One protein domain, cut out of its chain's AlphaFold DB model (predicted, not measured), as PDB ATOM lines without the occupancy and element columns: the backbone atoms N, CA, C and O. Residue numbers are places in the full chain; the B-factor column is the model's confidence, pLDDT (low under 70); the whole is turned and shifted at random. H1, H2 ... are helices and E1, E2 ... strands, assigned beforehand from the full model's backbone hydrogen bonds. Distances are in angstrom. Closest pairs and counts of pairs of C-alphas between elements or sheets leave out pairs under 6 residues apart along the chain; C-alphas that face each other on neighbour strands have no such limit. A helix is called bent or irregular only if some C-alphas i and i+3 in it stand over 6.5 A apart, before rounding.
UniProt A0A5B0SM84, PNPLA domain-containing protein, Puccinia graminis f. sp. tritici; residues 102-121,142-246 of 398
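Overview. This is residues 102 to 121 and 142 to 246 of the 398 residues of the protein "PNPLA domain-containing protein" of Puccinia graminis f. sp. tritici (UniProt A0A5B0SM84). A loose, open arrangement has a tiny two-strand parallel sheet, E1 and E2, near its middle, and a long helix H4, bent like a V, passes E2 at its bend and sends its last residues, 234 to 246, out free. Away from H4 lie the helix H1 and the short H2, which meet near the end of H1, with the loop of residues 166 to 171 sticking out beside them; the short H3 stands apart from the other helices. The 125 printed residues, with four named helices and two named strands in the order E1, H1, H2, E2, H3, H4, are mostly helix by class. The whole is loose, with a radius of gyration of the C-alphas of 19.8 A, and only just elongated, spanning 62 by 42 by 35 A.

Along the chain. E1, residues 104 to 106, is 6.8 A long and begins at C-alpha 104 at (208.561, 131.378, 191.580). E2, residues 185 to 187, is 6.6 A long. By its hydrogen bonds H4, residues 205 to 246, was assigned as one helix, but it is bent: C-alphas 218 and 221 are 6.7 A apart. Its arm H4a, residues 205 to 218, measures 20.2 A, and its arm H4b, residues 221 to 246, measures 39.5 A and ends at C-alpha 246 at (187.494, 120.074, 214.552). H4b is itself irregular, with C-alphas 221 and 224 at 6.55 A. H3, residues 193 to 197, is 7.3 A long. H2, residues 173 to 177, is 6.4 A long. H1, residues 142 to 161, is 28.0 A long and begins at C-alpha 142 at (211.146, 157.362, 182.296).

Arrangement. E1 and E2 are parallel neighbours at 18 degrees; N 105 and O 185, at 3.0 A, and N 187 and O 105, at 2.8 A, are within hydrogen-bond range. The closest C-alphas of E2 and H4a are those of Ile 187 and Val 218, 6.9 A apart. The closest of E2 and H4b are those of Val 185 and Lys 222, 7.8 A apart. E1 and H4b are only just apart, closest at 8.5 A. H4a and H4b stand at a steep tilt of 66 degrees. H1 touches H2 with residues 156 to 160 alone; the closest C-alphas, those of Arg 160 and Thr 174, are 5.6 A apart. H1 and E2 are apart, and so are H3 and H4a. In H1, H2 and H4a every O i to N i+4 pair is within hydrogen-bond range; H4b has 21 of 22, and H3 has 0 of 1, with 2 of 2 O i to N i+3 pairs.

Size, cuts and confidence. The two C-alphas farthest apart, those of Pro 166 and Ser 246, lie 62.5 A from each other. Residues 122 to 141 are cut out, and C-alphas 121 and 142 are 12.7 A apart across the cut, which falls in the link from E1 to H1. Of the links printed whole, H1 to H2 is long and E2 to H3 is tight. The mean pLDDT of the printed part is 74.4, and 42 residues are under 70, among them residues 110 to 121 and 160 to 183.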
ATOM      1  N   PHE A 102     200.963 130.332 194.437       84.75
ATOM      2  CA  PHE A 102     202.203 131.099 194.354       84.75
ATOM      3  C   PHE A 102     203.214 130.382 193.457       84.75
ATOM      4  O   PHE A 102     203.495 129.201 193.655       84.75
ATOM      5  N   SER A 103     203.772 131.097 192.477       86.25
ATOM      6  CA  SER A 103     204.832 130.588 191.602       86.25
ATOM      7  C   SER A 103     206.088 131.458 191.671       86.25
ATOM      8  O   SER A 103     206.033 132.690 191.610       86.25
ATOM      9  N   ILE A 104     207.236 130.786 191.767       87.12
ATOM     10  CA  ILE A 104     208.561 131.378 191.580       87.12
ATOM     11  C   ILE A 104     209.035 130.956 190.191       87.12
ATOM     12  O   ILE A 104     209.075 129.764 189.895       87.12
ATOM     13  N   VAL A 105     209.388 131.921 189.346       83.06
ATOM     14  CA  VAL A 105     209.858 131.683 187.973       83.06
ATOM     15  C   VAL A 105     211.312 132.133 187.871       83.06
ATOM     16  O   VAL A 105     211.664 133.202 188.365       83.06
ATOM     17  N   SER A 106     212.178 131.340 187.243       83.38
ATOM     18  CA  SER A 106     213.556 131.742 186.941       83.38
ATOM     19  C   SER A 106     213.673 131.957 185.440       83.38
ATOM     20  O   SER A 106     213.761 131.003 184.675       83.38
ATOM     21  N   GLN A 107     213.620 133.218 185.020       77.94
ATOM     22  CA  GLN A 107     213.559 133.590 183.616       77.94
ATOM     23  C   GLN A 107     214.950 133.993 183.130       77.94
ATOM     24  O   GLN A 107     215.489 135.021 183.540       77.94
ATOM     25  N   VAL A 108     215.526 133.170 182.254       71.19
ATOM     26  CA  VAL A 108     216.867 133.381 181.679       71.19
ATOM     27  C   VAL A 108     216.796 134.043 180.292       71.19
ATOM     28  O   VAL A 108     217.776 134.633 179.849       71.19
ATOM     29  N   ASN A 109     215.622 134.009 179.645       73.94
ATOM     30  CA  ASN A 109     215.352 134.519 178.293       73.94
ATOM     31  C   ASN A 109     215.810 135.982 178.100       73.94
ATOM     32  O   ASN A 109     215.141 136.909 178.577       73.94
ATOM     33  N   PRO A 110     216.933 136.221 177.395       61.38
ATOM     34  CA  PRO A 110     217.664 137.484 177.485       61.38
ATOM     35  C   PRO A 110     217.109 138.588 176.575       61.38
ATOM     36  O   PRO A 110     217.499 139.746 176.724       61.38
ATOM     37  N   HIS A 111     216.173 138.263 175.674       63.75
ATOM     38  CA  HIS A 111     215.420 139.241 174.882       63.75
ATOM     39  C   HIS A 111     214.399 140.024 175.717       63.75
ATOM     40  O   HIS A 111     214.123 141.185 175.426       63.75
ATOM     41  N   ILE A 112     213.878 139.430 176.796       61.09
ATOM     42  CA  ILE A 112     212.824 140.039 177.626       61.09
ATOM     43  C   ILE A 112     213.412 141.028 178.652       61.09
ATOM     44  O   ILE A 112     212.741 141.980 179.054       61.09
ATOM     45  N   HIS A 113     214.707 140.902 178.971       58.75
ATOM     46  CA  HIS A 113     215.476 141.878 179.759       58.75
ATOM     47  C   HIS A 113     215.460 143.295 179.142       58.75
ATOM     48  O   HIS A 113     215.629 144.278 179.858       58.75
ATOM     49  N   LEU A 114     215.246 143.430 177.827       57.88
ATOM     50  CA  LEU A 114     215.188 144.737 177.161       57.88
ATOM     51  C   LEU A 114     213.862 145.486 177.410       57.88
ATOM     52  O   LEU A 114     213.820 146.715 177.356       57.88
ATOM     53  N   PHE A 115     212.779 144.757 177.706       55.09
ATOM     54  CA  PHE A 115     211.425 145.315 177.793       55.09
ATOM     55  C   PHE A 115     210.845 145.316 179.209       55.09
ATOM     56  O   PHE A 115     209.992 146.152 179.512       55.09
ATOM     57  N   PHE A 116     211.316 144.435 180.094       56.19
ATOM     58  CA  PHE A 116     210.809 144.361 181.460       56.19
ATOM     59  C   PHE A 116     211.413 145.453 182.360       56.19
ATOM     60  O   PHE A 116     212.595 145.421 182.697       56.19
ATOM     61  N   PHE A 117     210.588 146.410 182.790       55.31
ATOM     62  CA  PHE A 117     210.969 147.473 183.726       55.31
ATOM     63  C   PHE A 117     210.051 147.465 184.952       55.31
ATOM     64  O   PHE A 117     208.849 147.244 184.828       55.31
ATOM     65  N   GLN A 118     210.602 147.726 186.142       55.06
ATOM     66  CA  GLN A 118     209.843 147.769 187.396       55.06
ATOM     67  C   GLN A 118     209.650 149.225 187.861       55.06
ATOM     68  O   GLN A 118     210.439 149.714 188.669       55.06
ATOM     69  N   PRO A 119     208.583 149.936 187.430       48.62
ATOM     70  CA  PRO A 119     208.388 151.363 187.730       48.62
ATOM     71  C   PRO A 119     208.144 151.686 189.216       48.62
ATOM     72  O   PRO A 119     208.044 152.855 189.584       48.62
ATOM     73  N   ARG A 120     208.046 150.669 190.085       49.47
ATOM     74  CA  ARG A 120     207.955 150.803 191.550       49.47
ATOM     75  C   ARG A 120     209.201 150.294 192.299       49.47
ATOM     76  O   ARG A 120     209.205 150.314 193.525       49.47
ATOM     77  N   GLY A 121     210.259 149.905 191.581       56.22
ATOM     78  CA  GLY A 121     211.487 149.326 192.140       56.22
ATOM     79  C   GLY A 121     211.385 147.827 192.417       56.22
ATOM     80  O   GLY A 121     210.295 147.249 192.401       56.22
ATOM     81  N   SER A 142     211.776 158.655 182.001       71.06
ATOM     82  CA  SER A 142     211.146 157.362 182.296       71.06
ATOM     83  C   SER A 142     209.692 157.275 181.818       71.06
ATOM     84  O   SER A 142     209.230 156.183 181.506       71.06
ATOM     85  N   ALA A 143     208.952 158.386 181.731       74.06
ATOM     86  CA  ALA A 143     207.610 158.407 181.145       74.06
ATOM     87  C   ALA A 143     207.657 158.266 179.615       74.06
ATOM     88  O   ALA A 143     206.858 157.519 179.059       74.06
ATOM     89  N   LEU A 144     208.616 158.916 178.946       79.88
ATOM     90  CA  LEU A 144     208.885 158.746 177.517       79.88
ATOM     91  C   LEU A 144     209.375 157.324 177.212       79.88
ATOM     92  O   LEU A 144     208.873 156.690 176.291       79.88
ATOM     93  N   GLU A 145     210.290 156.790 178.020       76.00
ATOM     94  CA  GLU A 145     210.762 155.403 177.948       76.00
ATOM     95  C   GLU A 145     209.600 154.410 178.127       76.00
ATOM     96  O   GLU A 145     209.446 153.481 177.334       76.00
ATOM     97  N   GLN A 146     208.740 154.623 179.129       75.88
ATOM     98  CA  GLN A 146     207.553 153.802 179.365       75.88
ATOM     99  C   GLN A 146     206.546 153.917 178.210       75.88
ATOM    100  O   GLN A 146     205.981 152.904 177.800       75.88
ATOM    101  N   TYR A 147     206.341 155.116 177.660       83.00
ATOM    102  CA  TYR A 147     205.480 155.354 176.500       83.00
ATOM    103  C   TYR A 147     206.014 154.638 175.253       83.00
ATOM    104  O   TYR A 147     205.275 153.882 174.630       83.00
ATOM    105  N   MET A 148     207.308 154.776 174.940       79.12
ATOM    106  CA  MET A 148     207.940 154.064 173.825       79.12
ATOM    107  C   MET A 148     207.908 152.544 174.010       79.12
ATOM    108  O   MET A 148     207.681 151.831 173.038       79.12
ATOM    109  N   LYS A 149     208.067 152.024 175.236       75.12
ATOM    110  CA  LYS A 149     207.901 150.586 175.522       75.12
ATOM    111  C   LYS A 149     206.460 150.120 175.307       75.12
ATOM    112  O   LYS A 149     206.259 149.078 174.689       75.12
ATOM    113  N   ILE A 150     205.462 150.880 175.763       81.50
ATOM    114  CA  ILE A 150     204.039 150.573 175.530       81.50
ATOM    115  C   ILE A 150     203.729 150.581 174.030       81.50
ATOM    116  O   ILE A 150     203.131 149.629 173.531       81.50
ATOM    117  N   GLU A 151     204.172 151.607 173.306       81.44
ATOM    118  CA  GLU A 151     203.932 151.755 171.871       81.44
ATOM    119  C   GLU A 151     204.674 150.682 171.055       81.44
ATOM    120  O   GLU A 151     204.111 150.127 170.117       81.44
ATOM    121  N   LEU A 152     205.884 150.279 171.458       76.75
ATOM    122  CA  LEU A 152     206.611 149.164 170.843       76.75
ATOM    123  C   LEU A 152     205.942 147.807 171.117       76.75
ATOM    124  O   LEU A 152     205.797 147.012 170.194       76.75
ATOM    125  N   ILE A 153     205.472 147.542 172.341       74.94
ATOM    126  CA  ILE A 153     204.715 146.318 172.671       74.94
ATOM    127  C   ILE A 153     203.381 146.275 171.905       74.94
ATOM    128  O   ILE A 153     202.971 145.213 171.429       74.94
ATOM    129  N   LYS A 154     202.717 147.425 171.747       79.00
ATOM    130  CA  LYS A 154     201.513 147.599 170.923       79.00
ATOM    131  C   LYS A 154     201.805 147.343 169.445       79.00
ATOM    132  O   LYS A 154     201.094 146.556 168.831       79.00
ATOM    133  N   ASN A 155     202.867 147.919 168.893       76.00
ATOM    134  CA  ASN A 155     203.227 147.738 167.487       76.00
ATOM    135  C   ASN A 155     203.684 146.302 167.197       76.00
ATOM    136  O   ASN A 155     203.243 145.725 166.211       76.00
ATOM    137  N   LEU A 156     204.448 145.663 168.091       70.94
ATOM    138  CA  LEU A 156     204.758 144.230 168.003       70.94
ATOM    139  C   LEU A 156     203.492 143.360 168.060       70.94
ATOM    140  O   LEU A 156     203.396 142.377 167.327       70.94
ATOM    141  N   ARG A 157     202.495 143.725 168.880       71.88
ATOM    142  CA  ARG A 157     201.191 143.045 168.888       71.88
ATOM    143  C   ARG A 157     200.457 143.210 167.557       71.88
ATOM    144  O   ARG A 157     200.043 142.211 166.992       71.88
ATOM    145  N   VAL A 158     200.350 144.429 167.033       75.56
ATOM    146  CA  VAL A 158     199.702 144.694 165.735       75.56
ATOM    147  C   VAL A 158     200.415 143.947 164.603       75.56
ATOM    148  O   VAL A 158     199.762 143.293 163.803       75.56
ATOM    149  N   ILE A 159     201.750 143.947 164.571       71.00
ATOM    150  CA  ILE A 159     202.548 143.215 163.571       71.00
ATOM    151  C   ILE A 159     202.323 141.694 163.654       71.00
ATOM    152  O   ILE A 159     202.315 141.023 162.623       71.00
ATOM    153  N   ARG A 160     202.115 141.141 164.858       66.62
ATOM    154  CA  ARG A 160     201.710 139.740 165.052       66.62
ATOM    155  C   ARG A 160     200.304 139.484 164.520       66.62
ATOM    156  O   ARG A 160     200.103 138.518 163.797       66.62
ATOM    157  N   ASP A 161     199.359 140.335 164.902       67.50
ATOM    158  CA  ASP A 161     197.924 140.142 164.675       67.50
ATOM    159  C   ASP A 161     197.520 140.436 163.212       67.50
ATOM    160  O   ASP A 161     196.435 140.050 162.787       67.50
ATOM    161  N   LEU A 162     198.409 141.070 162.433       68.12
ATOM    162  CA  LEU A 162     198.332 141.240 160.972       68.12
ATOM    163  C   LEU A 162     199.230 140.247 160.192       68.12
ATOM    164  O   LEU A 162     199.347 140.366 158.976       68.12
ATOM    165  N   GLU A 163     199.905 139.311 160.871       64.56
ATOM    166  CA  GLU A 163     200.804 138.285 160.293       64.56
ATOM    167  C   GLU A 163     201.959 138.807 159.399       64.56
ATOM    168  O   GLU A 163     202.591 138.046 158.669       64.56
ATOM    169  N   LEU A 164     202.318 140.093 159.500       59.75
ATOM    170  CA  LEU A 164     203.262 140.788 158.603       59.75
ATOM    171  C   LEU A 164     204.750 140.379 158.736       59.75
ATOM    172  O   LEU A 164     205.614 141.006 158.122       59.75
ATOM    173  N   LEU A 165     205.080 139.357 159.534       58.53
ATOM    174  CA  LEU A 165     206.449 138.855 159.700       58.53
ATOM    175  C   LEU A 165     206.623 137.479 159.039       58.53
ATOM    176  O   LEU A 165     205.799 136.593 159.261       58.53
ATOM    177  N   PRO A 166     207.724 137.247 158.294       52.00
ATOM    178  CA  PRO A 166     207.960 135.971 157.627       52.00
ATOM    179  C   PRO A 166     208.074 134.820 158.636       52.00
ATOM    180  O   PRO A 166     208.758 134.933 159.657       52.00
ATOM    181  N   LEU A 167     207.441 133.684 158.316       56.66
ATOM    182  CA  LEU A 167     207.383 132.480 159.154       56.66
ATOM    183  C   LEU A 167     208.715 131.702 159.154       56.66
ATOM    184  O   LEU A 167     208.788 130.545 158.728       56.66
ATOM    185  N   LEU A 168     209.785 132.319 159.653       44.81
ATOM    186  CA  LEU A 168     211.087 131.678 159.832       44.81
ATOM    187  C   LEU A 168     210.964 130.474 160.784       44.81
ATOM    188  O   LEU A 168     210.774 130.613 161.988       44.81
ATOM    189  N   GLY A 169     211.032 129.264 160.219       48.88
ATOM    190  CA  GLY A 169     210.877 128.004 160.954       48.88
ATOM    191  C   GLY A 169     209.433 127.617 161.313       48.88
ATOM    192  O   GLY A 169     209.242 126.697 162.109       48.88
ATOM    193  N   GLY A 170     208.416 128.282 160.749       54.31
ATOM    194  CA  GLY A 170     207.005 127.965 161.020       54.31
ATOM    195  C   GLY A 170     206.510 128.391 162.409       54.31
ATOM    196  O   GLY A 170     205.560 127.804 162.930       54.31
ATOM    197  N   GLN A 171     207.162 129.380 163.026       54.59
ATOM    198  CA  GLN A 171     206.693 130.069 164.232       54.59
ATOM    199  C   GLN A 171     206.998 131.566 164.102       54.59
ATOM    200  O   GLN A 171     208.089 131.945 163.685       54.59
ATOM    201  N   THR A 172     206.048 132.431 164.449       53.19
ATOM    202  CA  THR A 172     206.225 133.887 164.363       53.19
ATOM    203  C   THR A 172     207.123 134.374 165.504       53.19
ATOM    204  O   THR A 172     206.811 134.122 166.665       53.19
ATOM    205  N   PHE A 173     208.190 135.136 165.223       51.78
ATOM    206  CA  PHE A 173     209.047 135.723 166.275       51.78
ATOM    207  C   PHE A 173     208.252 136.509 167.323       51.78
ATOM    208  O   PHE A 173     208.571 136.490 168.509       51.78
ATOM    209  N   THR A 174     207.183 137.183 166.905       51.38
ATOM    210  CA  THR A 174     206.287 137.915 167.798       51.38
ATOM    211  C   THR A 174     205.575 137.030 168.819       51.38
ATOM    212  O   THR A 174     205.204 137.551 169.865       51.38
ATOM    213  N   ALA A 175     205.431 135.717 168.598       56.06
ATOM    214  CA  ALA A 175     204.999 134.796 169.649       56.06
ATOM    215  C   ALA A 175     206.021 134.771 170.797       56.06
ATOM    216  O   ALA A 175     205.637 134.999 171.937       56.06
ATOM    217  N   VAL A 176     207.314 134.631 170.473       59.72
ATOM    218  CA  VAL A 176     208.457 134.612 171.411       59.72
ATOM    219  C   VAL A 176     208.673 135.965 172.114       59.72
ATOM    220  O   VAL A 176     209.136 136.006 173.253       59.72
ATOM    221  N   PHE A 177     208.307 137.087 171.482       57.28
ATOM    222  CA  PHE A 177     208.402 138.424 172.094       57.28
ATOM    223  C   PHE A 177     207.194 138.833 172.958       57.28
ATOM    224  O   PHE A 177     207.367 139.649 173.860       57.28
ATOM    225  N   LEU A 178     205.984 138.299 172.728       59.16
ATOM    226  CA  LEU A 178     204.774 138.674 173.494       59.16
ATOM    227  C   LEU A 178     204.490 137.790 174.725       59.16
ATOM    228  O   LEU A 178     203.427 137.922 175.342       59.16
ATOM    229  N   GLN A 179     205.400 136.883 175.081       61.25
ATOM    230  CA  GLN A 179     205.166 135.880 176.121       61.25
ATOM    231  C   GLN A 179     205.080 136.503 177.527       61.25
ATOM    232  O   GLN A 179     205.962 137.243 177.967       61.25
ATOM    233  N   ARG A 180     204.000 136.196 178.259       57.53
ATOM    234  CA  ARG A 180     203.721 136.735 179.602       57.53
ATOM    235  C   ARG A 180     204.355 135.874 180.698       57.53
ATOM    236  O   ARG A 180     203.692 135.016 181.271       57.53
ATOM    237  N   PHE A 181     205.619 136.136 181.025       57.78
ATOM    238  CA  PHE A 181     206.393 135.379 182.030       57.78
ATOM    239  C   PHE A 181     206.432 136.020 183.432       57.78
ATOM    240  O   PHE A 181     207.400 135.907 184.190       57.78
ATOM    241  N   GLU A 182     205.337 136.676 183.809       60.31
ATOM    242  CA  GLU A 182     205.153 137.251 185.143       60.31
ATOM    243  C   GLU A 182     204.658 136.186 186.135       60.31
ATOM    244  O   GLU A 182     203.465 136.041 186.401       60.31
ATOM    245  N   GLY A 183     205.603 135.432 186.700       62.94
ATOM    246  CA  GLY A 183     205.385 134.670 187.927       62.94
ATOM    247  C   GLY A 183     205.254 135.597 189.138       62.94
ATOM    248  O   GLY A 183     205.705 136.744 189.124       62.94
ATOM    249  N   THR A 184     204.674 135.104 190.235       72.75
ATOM    250  CA  THR A 184     204.429 135.949 191.420       72.75
ATOM    251  C   THR A 184     205.725 136.431 192.094       72.75
ATOM    252  O   THR A 184     205.730 137.469 192.761       72.75
ATOM    253  N   VAL A 185     206.828 135.695 191.910       74.56
ATOM    254  CA  VAL A 185     208.208 136.196 192.015       74.56
ATOM    255  C   VAL A 185     209.014 135.657 190.831       74.56
ATOM    256  O   VAL A 185     209.423 134.498 190.848       74.56
ATOM    257  N   THR A 186     209.298 136.492 189.830       78.75
ATOM    258  CA  THR A 186     210.270 136.142 188.781       78.75
ATOM    259  C   THR A 186     211.693 136.586 189.160       78.75
ATOM    260  O   THR A 186     211.917 137.656 189.739       78.75
ATOM    261  N   ILE A 187     212.682 135.746 188.855       81.69
ATOM    262  CA  ILE A 187     214.116 135.930 189.103       81.69
ATOM    263  C   ILE A 187     214.830 135.992 187.745       81.69
ATOM    264  O   ILE A 187     214.708 135.058 186.957       81.69
ATOM    265  N   TRP A 188     215.581 137.069 187.494       78.06
ATOM    266  CA  TRP A 188     216.241 137.366 186.213       78.06
ATOM    267  C   TRP A 188     217.738 137.640 186.430       78.06
ATOM    268  O   TRP A 188     218.062 138.573 187.169       78.06
ATOM    269  N   PRO A 189     218.663 136.858 185.839       77.12
ATOM    270  CA  PRO A 189     220.094 137.121 185.945       77.12
ATOM    271  C   PRO A 189     220.475 138.420 185.218       77.12
ATOM    272  O   PRO A 189     219.882 138.776 184.203       77.12
ATOM    273  N   HIS A 190     221.510 139.103 185.712       73.31
ATOM    274  CA  HIS A 190     222.112 140.235 185.008       73.31
ATOM    275  C   HIS A 190     223.016 139.712 183.879       73.31
ATOM    276  O   HIS A 190     224.136 139.258 184.136       73.31
ATOM    277  N   SER A 191     222.513 139.750 182.646       68.38
ATOM    278  CA  SER A 191     223.218 139.280 181.447       68.38
ATOM    279  C   SER A 191     224.165 140.346 180.886       68.38
ATOM    280  O   SER A 191     223.825 141.526 180.830       68.38
ATOM    281  N   ARG A 192     225.353 139.938 180.426       72.75
ATOM    282  CA  ARG A 192     226.299 140.817 179.705       72.75
ATOM    283  C   ARG A 192     226.008 140.804 178.200       72.75
ATOM    284  O   ARG A 192     225.521 139.805 177.682       72.75
ATOM    285  N   PHE A 193     226.448 141.826 177.462       70.88
ATOM    286  CA  PHE A 193     226.386 141.828 175.987       70.88
ATOM    287  C   PHE A 193     227.104 140.627 175.342       70.88
ATOM    288  O   PHE A 193     226.608 140.066 174.373       70.88
ATOM    289  N   ARG A 194     228.227 140.162 175.913       72.38
ATOM    290  CA  ARG A 194     228.896 138.925 175.462       72.38
ATOM    291  C   ARG A 194     228.060 137.665 175.720       72.38
ATOM    292  O   ARG A 194     228.162 136.710 174.961       72.38
ATOM    293  N   ASP A 195     227.222 137.661 176.754       73.94
ATOM    294  CA  ASP A 195     226.375 136.506 177.073       73.94
ATOM    295  C   ASP A 195     225.284 136.330 175.997       73.94
ATOM    296  O   ASP A 195     224.916 135.202 175.693       73.94
ATOM    297  N   TRP A 196     224.841 137.426 175.362       69.69
ATOM    298  CA  TRP A 196     223.882 137.436 174.243       69.69
ATOM    299  C   TRP A 196     224.392 136.713 172.981       69.69
ATOM    300  O   TRP A 196     223.600 136.100 172.274       69.69
ATOM    301  N   PHE A 197     225.699 136.743 172.702       70.31
ATOM    302  CA  PHE A 197     226.287 136.009 171.569       70.31
ATOM    303  C   PHE A 197     226.545 134.528 171.880       70.31
ATOM    304  O   PHE A 197     226.616 133.710 170.970       70.31
ATOM    305  N   ASN A 198     226.647 134.173 173.163       68.56
ATOM    306  CA  ASN A 198     227.011 132.834 173.627       68.56
ATOM    307  C   ASN A 198     225.808 132.002 174.131       68.56
ATOM    308  O   ASN A 198     226.021 130.922 174.673       68.56
ATOM    309  N   ILE A 199     224.558 132.464 173.955       70.31
ATOM    310  CA  ILE A 199     223.341 131.798 174.479       70.31
ATOM    311  C   ILE A 199     223.223 130.339 174.001       70.31
ATOM    312  O   ILE A 199     222.842 129.467 174.775       70.31
ATOM    313  N   LEU A 200     223.529 130.082 172.723       67.06
ATOM    314  CA  LEU A 200     223.389 128.768 172.078       67.06
ATOM    315  C   LEU A 200     224.661 127.899 172.182       67.06
ATOM    316  O   LEU A 200     224.731 126.845 171.556       67.06
ATOM    317  N   THR A 201     225.686 128.334 172.919       69.88
ATOM    318  CA  THR A 201     226.967 127.617 173.042       69.88
ATOM    319  C   THR A 201     227.099 126.984 174.424       69.88
ATOM    320  O   THR A 201     226.864 127.654 175.428       69.88
ATOM    321  N   ASP A 202     227.532 125.721 174.489       74.00
ATOM    322  CA  ASP A 202     227.778 125.031 175.759       74.00
ATOM    323  C   ASP A 202     228.752 125.829 176.659       74.00
ATOM    324  O   ASP A 202     229.871 126.144 176.238       74.00
ATOM    325  N   PRO A 203     228.364 126.179 177.902       74.50
ATOM    326  CA  PRO A 203     229.190 127.007 178.772       74.50
ATOM    327  C   PRO A 203     230.331 126.204 179.411       74.50
ATOM    328  O   PRO A 203     230.111 125.172 180.049       74.50
ATOM    329  N   ASP A 204     231.557 126.734 179.337       83.69
ATOM    330  CA  ASP A 204     232.693 126.210 180.108       83.69
ATOM    331  C   ASP A 204     232.393 126.204 181.620       83.69
ATOM    332  O   ASP A 204     231.660 127.045 182.143       83.69
ATOM    333  N   ARG A 205     233.035 125.294 182.362       86.50
ATOM    334  CA  ARG A 205     232.899 125.151 183.819       86.50
ATOM    335  C   ARG A 205     233.148 126.458 184.579       86.50
ATOM    336  O   ARG A 205     232.472 126.693 185.582       86.50
ATOM    337  N   LYS A 206     234.074 127.318 184.127       86.56
ATOM    338  CA  LYS A 206     234.333 128.629 184.754       86.56
ATOM    339  C   LYS A 206     233.171 129.598 184.529       86.56
ATOM    340  O   LYS A 206     232.763 130.308 185.447       86.56
ATOM    341  N   GLU A 207     232.609 129.597 183.325       83.38
ATOM    342  CA  GLU A 207     231.486 130.453 182.939       83.38
ATOM    343  C   GLU A 207     230.170 129.980 183.584       83.38
ATOM    344  O   GLU A 207     229.423 130.797 184.120       83.38
ATOM    345  N   LEU A 208     229.941 128.668 183.686       85.38
ATOM    346  CA  LEU A 208     228.846 128.083 184.465       85.38
ATOM    347  C   LEU A 208     228.934 128.477 185.952       85.38
ATOM    348  O   LEU A 208     227.933 128.875 186.554       85.38
ATOM    349  N   ALA A 209     230.130 128.441 186.552       88.38
ATOM    350  CA  ALA A 209     230.336 128.901 187.926       88.38
ATOM    351  C   ALA A 209     230.044 130.409 188.092       88.38
ATOM    352  O   ALA A 209     229.446 130.814 189.095       88.38
ATOM    353  N   ARG A 210     230.388 131.240 187.094       88.31
ATOM    354  CA  ARG A 210     229.992 132.660 187.041       88.31
ATOM    355  C   ARG A 210     228.469 132.807 186.992       88.31
ATOM    356  O   ARG A 210     227.919 133.535 187.818       88.31
ATOM    357  N   MET A 211     227.792 132.112 186.077       85.06
ATOM    358  CA  MET A 211     226.333 132.158 185.910       85.06
ATOM    359  C   MET A 211     225.601 131.770 187.204       85.06
ATOM    360  O   MET A 211     224.726 132.508 187.661       85.06
ATOM    361  N   ILE A 212     226.025 130.688 187.867       88.31
ATOM    362  CA  ILE A 212     225.495 130.260 189.172       88.31
ATOM    363  C   ILE A 212     225.669 131.361 190.232       88.31
ATOM    364  O   ILE A 212     224.746 131.640 191.000       88.31
ATOM    365  N   ASN A 213     226.828 132.019 190.282       90.44
ATOM    366  CA  ASN A 213     227.084 133.082 191.256       90.44
ATOM    367  C   ASN A 213     226.309 134.382 190.956       90.44
ATOM    368  O   ASN A 213     225.906 135.066 191.899       90.44
ATOM    369  N   VAL A 214     226.019 134.698 189.688       87.50
ATOM    370  CA  VAL A 214     225.087 135.782 189.314       87.50
ATOM    371  C   VAL A 214     223.657 135.435 189.740       87.50
ATOM    372  O   VAL A 214     223.003 136.253 190.389       87.50
ATOM    373  N   GLY A 215     223.193 134.210 189.466       88.00
ATOM    374  CA  GLY A 215     221.868 133.733 189.882       88.00
ATOM    375  C   GLY A 215     221.660 133.801 191.400       88.00
ATOM    376  O   GLY A 215     220.630 134.298 191.861       88.00
ATOM    377  N   LYS A 216     222.673 133.410 192.191       89.31
ATOM    378  CA  LYS A 216     222.677 133.591 193.656       89.31
ATOM    379  C   LYS A 216     222.499 135.063 194.045       89.31
ATOM    380  O   LYS A 216     221.571 135.377 194.784       89.31
ATOM    381  N   ARG A 217     223.333 135.973 193.519       88.12
ATOM    382  CA  ARG A 217     223.284 137.412 193.859       88.12
ATOM    383  C   ARG A 217     221.907 138.036 193.603       88.12
ATOM    384  O   ARG A 217     221.419 138.766 194.454       88.12
ATOM    385  N   VAL A 218     221.259 137.702 192.486       85.25
ATOM    386  CA  VAL A 218     219.894 138.168 192.161       85.25
ATOM    387  C   VAL A 218     218.829 137.540 193.069       85.25
ATOM    388  O   VAL A 218     217.822 138.177 193.382       85.25
ATOM    389  N   THR A 219     219.025 136.292 193.492       88.44
ATOM    390  CA  THR A 219     218.064 135.587 194.352       88.44
ATOM    391  C   THR A 219     218.050 136.160 195.770       88.44
ATOM    392  O   THR A 219     216.972 136.295 196.344       88.44
ATOM    393  N   TRP A 220     219.208 136.545 196.326       88.88
ATOM    394  CA  TRP A 220     219.361 136.982 197.727       88.88
ATOM    395  C   TRP A 220     218.325 138.027 198.195       88.88
ATOM    396  O   TRP A 220     217.627 137.751 199.173       88.88
ATOM    397  N   PRO A 221     218.126 139.172 197.505       85.62
ATOM    398  CA  PRO A 221     217.116 140.161 197.897       85.62
ATOM    399  C   PRO A 221     215.675 139.627 197.886       85.62
ATOM    400  O   PRO A 221     214.829 140.062 198.669       85.62
ATOM    401  N   LYS A 222     215.392 138.646 197.020       84.62
ATOM    402  CA  LYS A 222     214.067 138.034 196.854       84.62
ATOM    403  C   LYS A 222     213.790 136.933 197.888       84.62
ATOM    404  O   LYS A 222     212.621 136.629 198.118       84.62
ATOM    405  N   ILE A 223     214.810 136.405 198.583       89.06
ATOM    406  CA  ILE A 223     214.643 135.395 199.651       89.06
ATOM    407  C   ILE A 223     213.667 135.888 200.727       89.06
ATOM    408  O   ILE A 223     212.727 135.170 201.050       89.06
ATOM    409  N   ARG A 224     213.808 137.128 201.222       87.62
ATOM    410  CA  ARG A 224     212.908 137.683 202.256       87.62
ATOM    411  C   ARG A 224     211.451 137.814 201.788       87.62
ATOM    412  O   ARG A 224     210.526 137.641 202.576       87.62
ATOM    413  N   MET A 225     211.224 138.074 200.497       85.56
ATOM    414  CA  MET A 225     209.875 138.109 199.913       85.56
ATOM    415  C   MET A 225     209.254 136.706 199.830       85.56
ATOM    416  O   MET A 225     208.059 136.549 200.082       85.56
ATOM    417  N   ILE A 226     210.062 135.693 199.502       89.31
ATOM    418  CA  ILE A 226     209.650 134.284 199.458       89.31
ATOM    419  C   ILE A 226     209.369 133.765 200.877       89.31
ATOM    420  O   ILE A 226     208.317 133.181 201.114       89.31
ATOM    421  N   GLU A 227     210.258 134.043 201.833       91.06
ATOM    422  CA  GLU A 227     210.137 133.692 203.255       91.06
ATOM    423  C   GLU A 227     208.840 134.230 203.874       91.06
ATOM    424  O   GLU A 227     208.072 133.467 204.464       91.06
ATOM    425  N   ASN A 228     208.541 135.519 203.679       90.19
ATOM    426  CA  ASN A 228     207.318 136.139 204.195       90.19
ATOM    427  C   ASN A 228     206.044 135.507 203.607       90.19
ATOM    428  O   ASN A 228     205.086 135.263 204.340       90.19
ATOM    429  N   ARG A 229     206.029 135.193 202.304       87.62
ATOM    430  CA  ARG A 229     204.886 134.520 201.661       87.62
ATOM    431  C   ARG A 229     204.726 133.076 202.140       87.62
ATOM    432  O   ARG A 229     203.620 132.685 202.499       87.62
ATOM    433  N   LEU A 230     205.823 132.325 202.238       89.81
ATOM    434  CA  LEU A 230     205.832 130.954 202.752       89.81
ATOM    435  C   LEU A 230     205.401 130.892 204.228       89.81
ATOM    436  O   LEU A 230     204.736 129.942 204.636       89.81
ATOM    437  N   ARG A 231     205.728 131.911 205.037       92.38
ATOM    438  CA  ARG A 231     205.234 132.032 206.418       92.38
ATOM    439  C   ARG A 231     203.710 132.164 206.456       92.38
ATOM    440  O   ARG A 231     203.079 131.444 207.225       92.38
ATOM    441  N   ILE A 232     203.124 133.026 205.621       90.69
ATOM    442  CA  ILE A 232     201.662 133.192 205.522       90.69
ATOM    443  C   ILE A 232     201.004 131.885 205.057       90.69
ATOM    444  O   ILE A 232     200.074 131.405 205.701       90.69
ATOM    445  N   GLU A 233     201.523 131.267 203.994       88.12
ATOM    446  CA  GLU A 233     201.010 130.001 203.454       88.12
ATOM    447  C   GLU A 233     201.039 128.869 204.493       88.12
ATOM    448  O   GLU A 233     200.044 128.164 204.667       88.12
ATOM    449  N   ARG A 234     202.132 128.738 205.259       91.19
ATOM    450  CA  ARG A 234     202.241 127.766 206.360       91.19
ATOM    451  C   ARG A 234     201.194 127.997 207.452       91.19
ATOM    452  O   ARG A 234     200.611 127.024 207.920       91.19
ATOM    453  N   GLN A 235     200.928 129.245 207.844       92.94
ATOM    454  CA  GLN A 235     199.907 129.549 208.858       92.94
ATOM    455  C   GLN A 235     198.491 129.227 208.354       92.94
ATOM    456  O   GLN A 235     197.731 128.553 209.048       92.94
ATOM    457  N   VAL A 236     198.164 129.599 207.109       90.38
ATOM    458  CA  VAL A 236     196.887 129.235 206.463       90.38
ATOM    459  C   VAL A 236     196.737 127.712 206.344       90.38
ATOM    460  O   VAL A 236     195.652 127.173 206.565       90.38
ATOM    461  N   PHE A 237     197.822 126.992 206.043       89.19
ATOM    462  CA  PHE A 237     197.821 125.531 205.991       89.19
ATOM    463  C   PHE A 237     197.572 124.891 207.366       89.19
ATOM    464  O   PHE A 237     196.773 123.957 207.447       89.19
ATOM    465  N   MET A 238     198.191 125.395 208.441       90.81
ATOM    466  CA  MET A 238     197.956 124.890 209.802       90.81
ATOM    467  C   MET A 238     196.513 125.124 210.253       90.81
ATOM    468  O   MET A 238     195.835 124.149 210.575       90.81
ATOM    469  N   GLY A 239     195.991 126.350 210.136       91.44
ATOM    470  CA  GLY A 239     194.587 126.637 210.462       91.44
ATOM    471  C   GLY A 239     193.611 125.759 209.666       91.44
ATOM    472  O   GLY A 239     192.672 125.195 210.221       91.44
ATOM    473  N   ARG A 240     193.886 125.511 208.375       88.12
ATOM    474  CA  ARG A 240     193.086 124.585 207.550       88.12
ATOM    475  C   ARG A 240     193.164 123.123 208.018       88.12
ATOM    476  O   ARG A 240     192.209 122.380 207.793       88.12
ATOM    477  N   GLN A 241     194.267 122.677 208.621       88.25
ATOM    478  CA  GLN A 241     194.351 121.346 209.238       88.25
ATOM    479  C   GLN A 241     193.585 121.288 210.565       88.25
ATOM    480  O   GLN A 241     192.895 120.301 210.816       88.25
ATOM    481  N   GLU A 242     193.665 122.338 211.379       89.06
ATOM    482  CA  GLU A 242     192.970 122.442 212.664       89.06
ATOM    483  C   GLU A 242     191.451 122.470 212.473       89.06
ATOM    484  O   GLU A 242     190.764 121.606 213.014       89.06
ATOM    485  N   THR A 243     190.921 123.340 211.604       85.12
ATOM    486  CA  THR A 243     189.482 123.357 211.284       85.12
ATOM    487  C   THR A 243     189.004 122.008 210.741       85.12
ATOM    488  O   THR A 243     187.942 121.538 211.138       85.12
ATOM    489  N   LYS A 244     189.796 121.329 209.896       81.62
ATOM    490  CA  LYS A 244     189.463 119.978 209.407       81.62
ATOM    491  C   LYS A 244     189.440 118.917 210.507       81.62
ATOM    492  O   LYS A 244     188.671 117.971 210.389       81.62
ATOM    493  N   ARG A 245     190.276 119.051 211.540       71.75
ATOM    494  CA  ARG A 245     190.283 118.158 212.706       71.75
ATOM    495  C   ARG A 245     189.067 118.418 213.597       71.75
ATOM    496  O   ARG A 245     188.438 117.464 214.027       71.75
ATOM    497  N   SER A 246     188.701 119.682 213.806       67.62
ATOM    498  CA  SER A 246     187.494 120.074 214.552       67.62
ATOM    499  C   SER A 246     186.186 119.773 213.805       67.62
ATOM    500  O   SER A 246     185.137 119.676 214.431       67.62
TER     501      SER A 246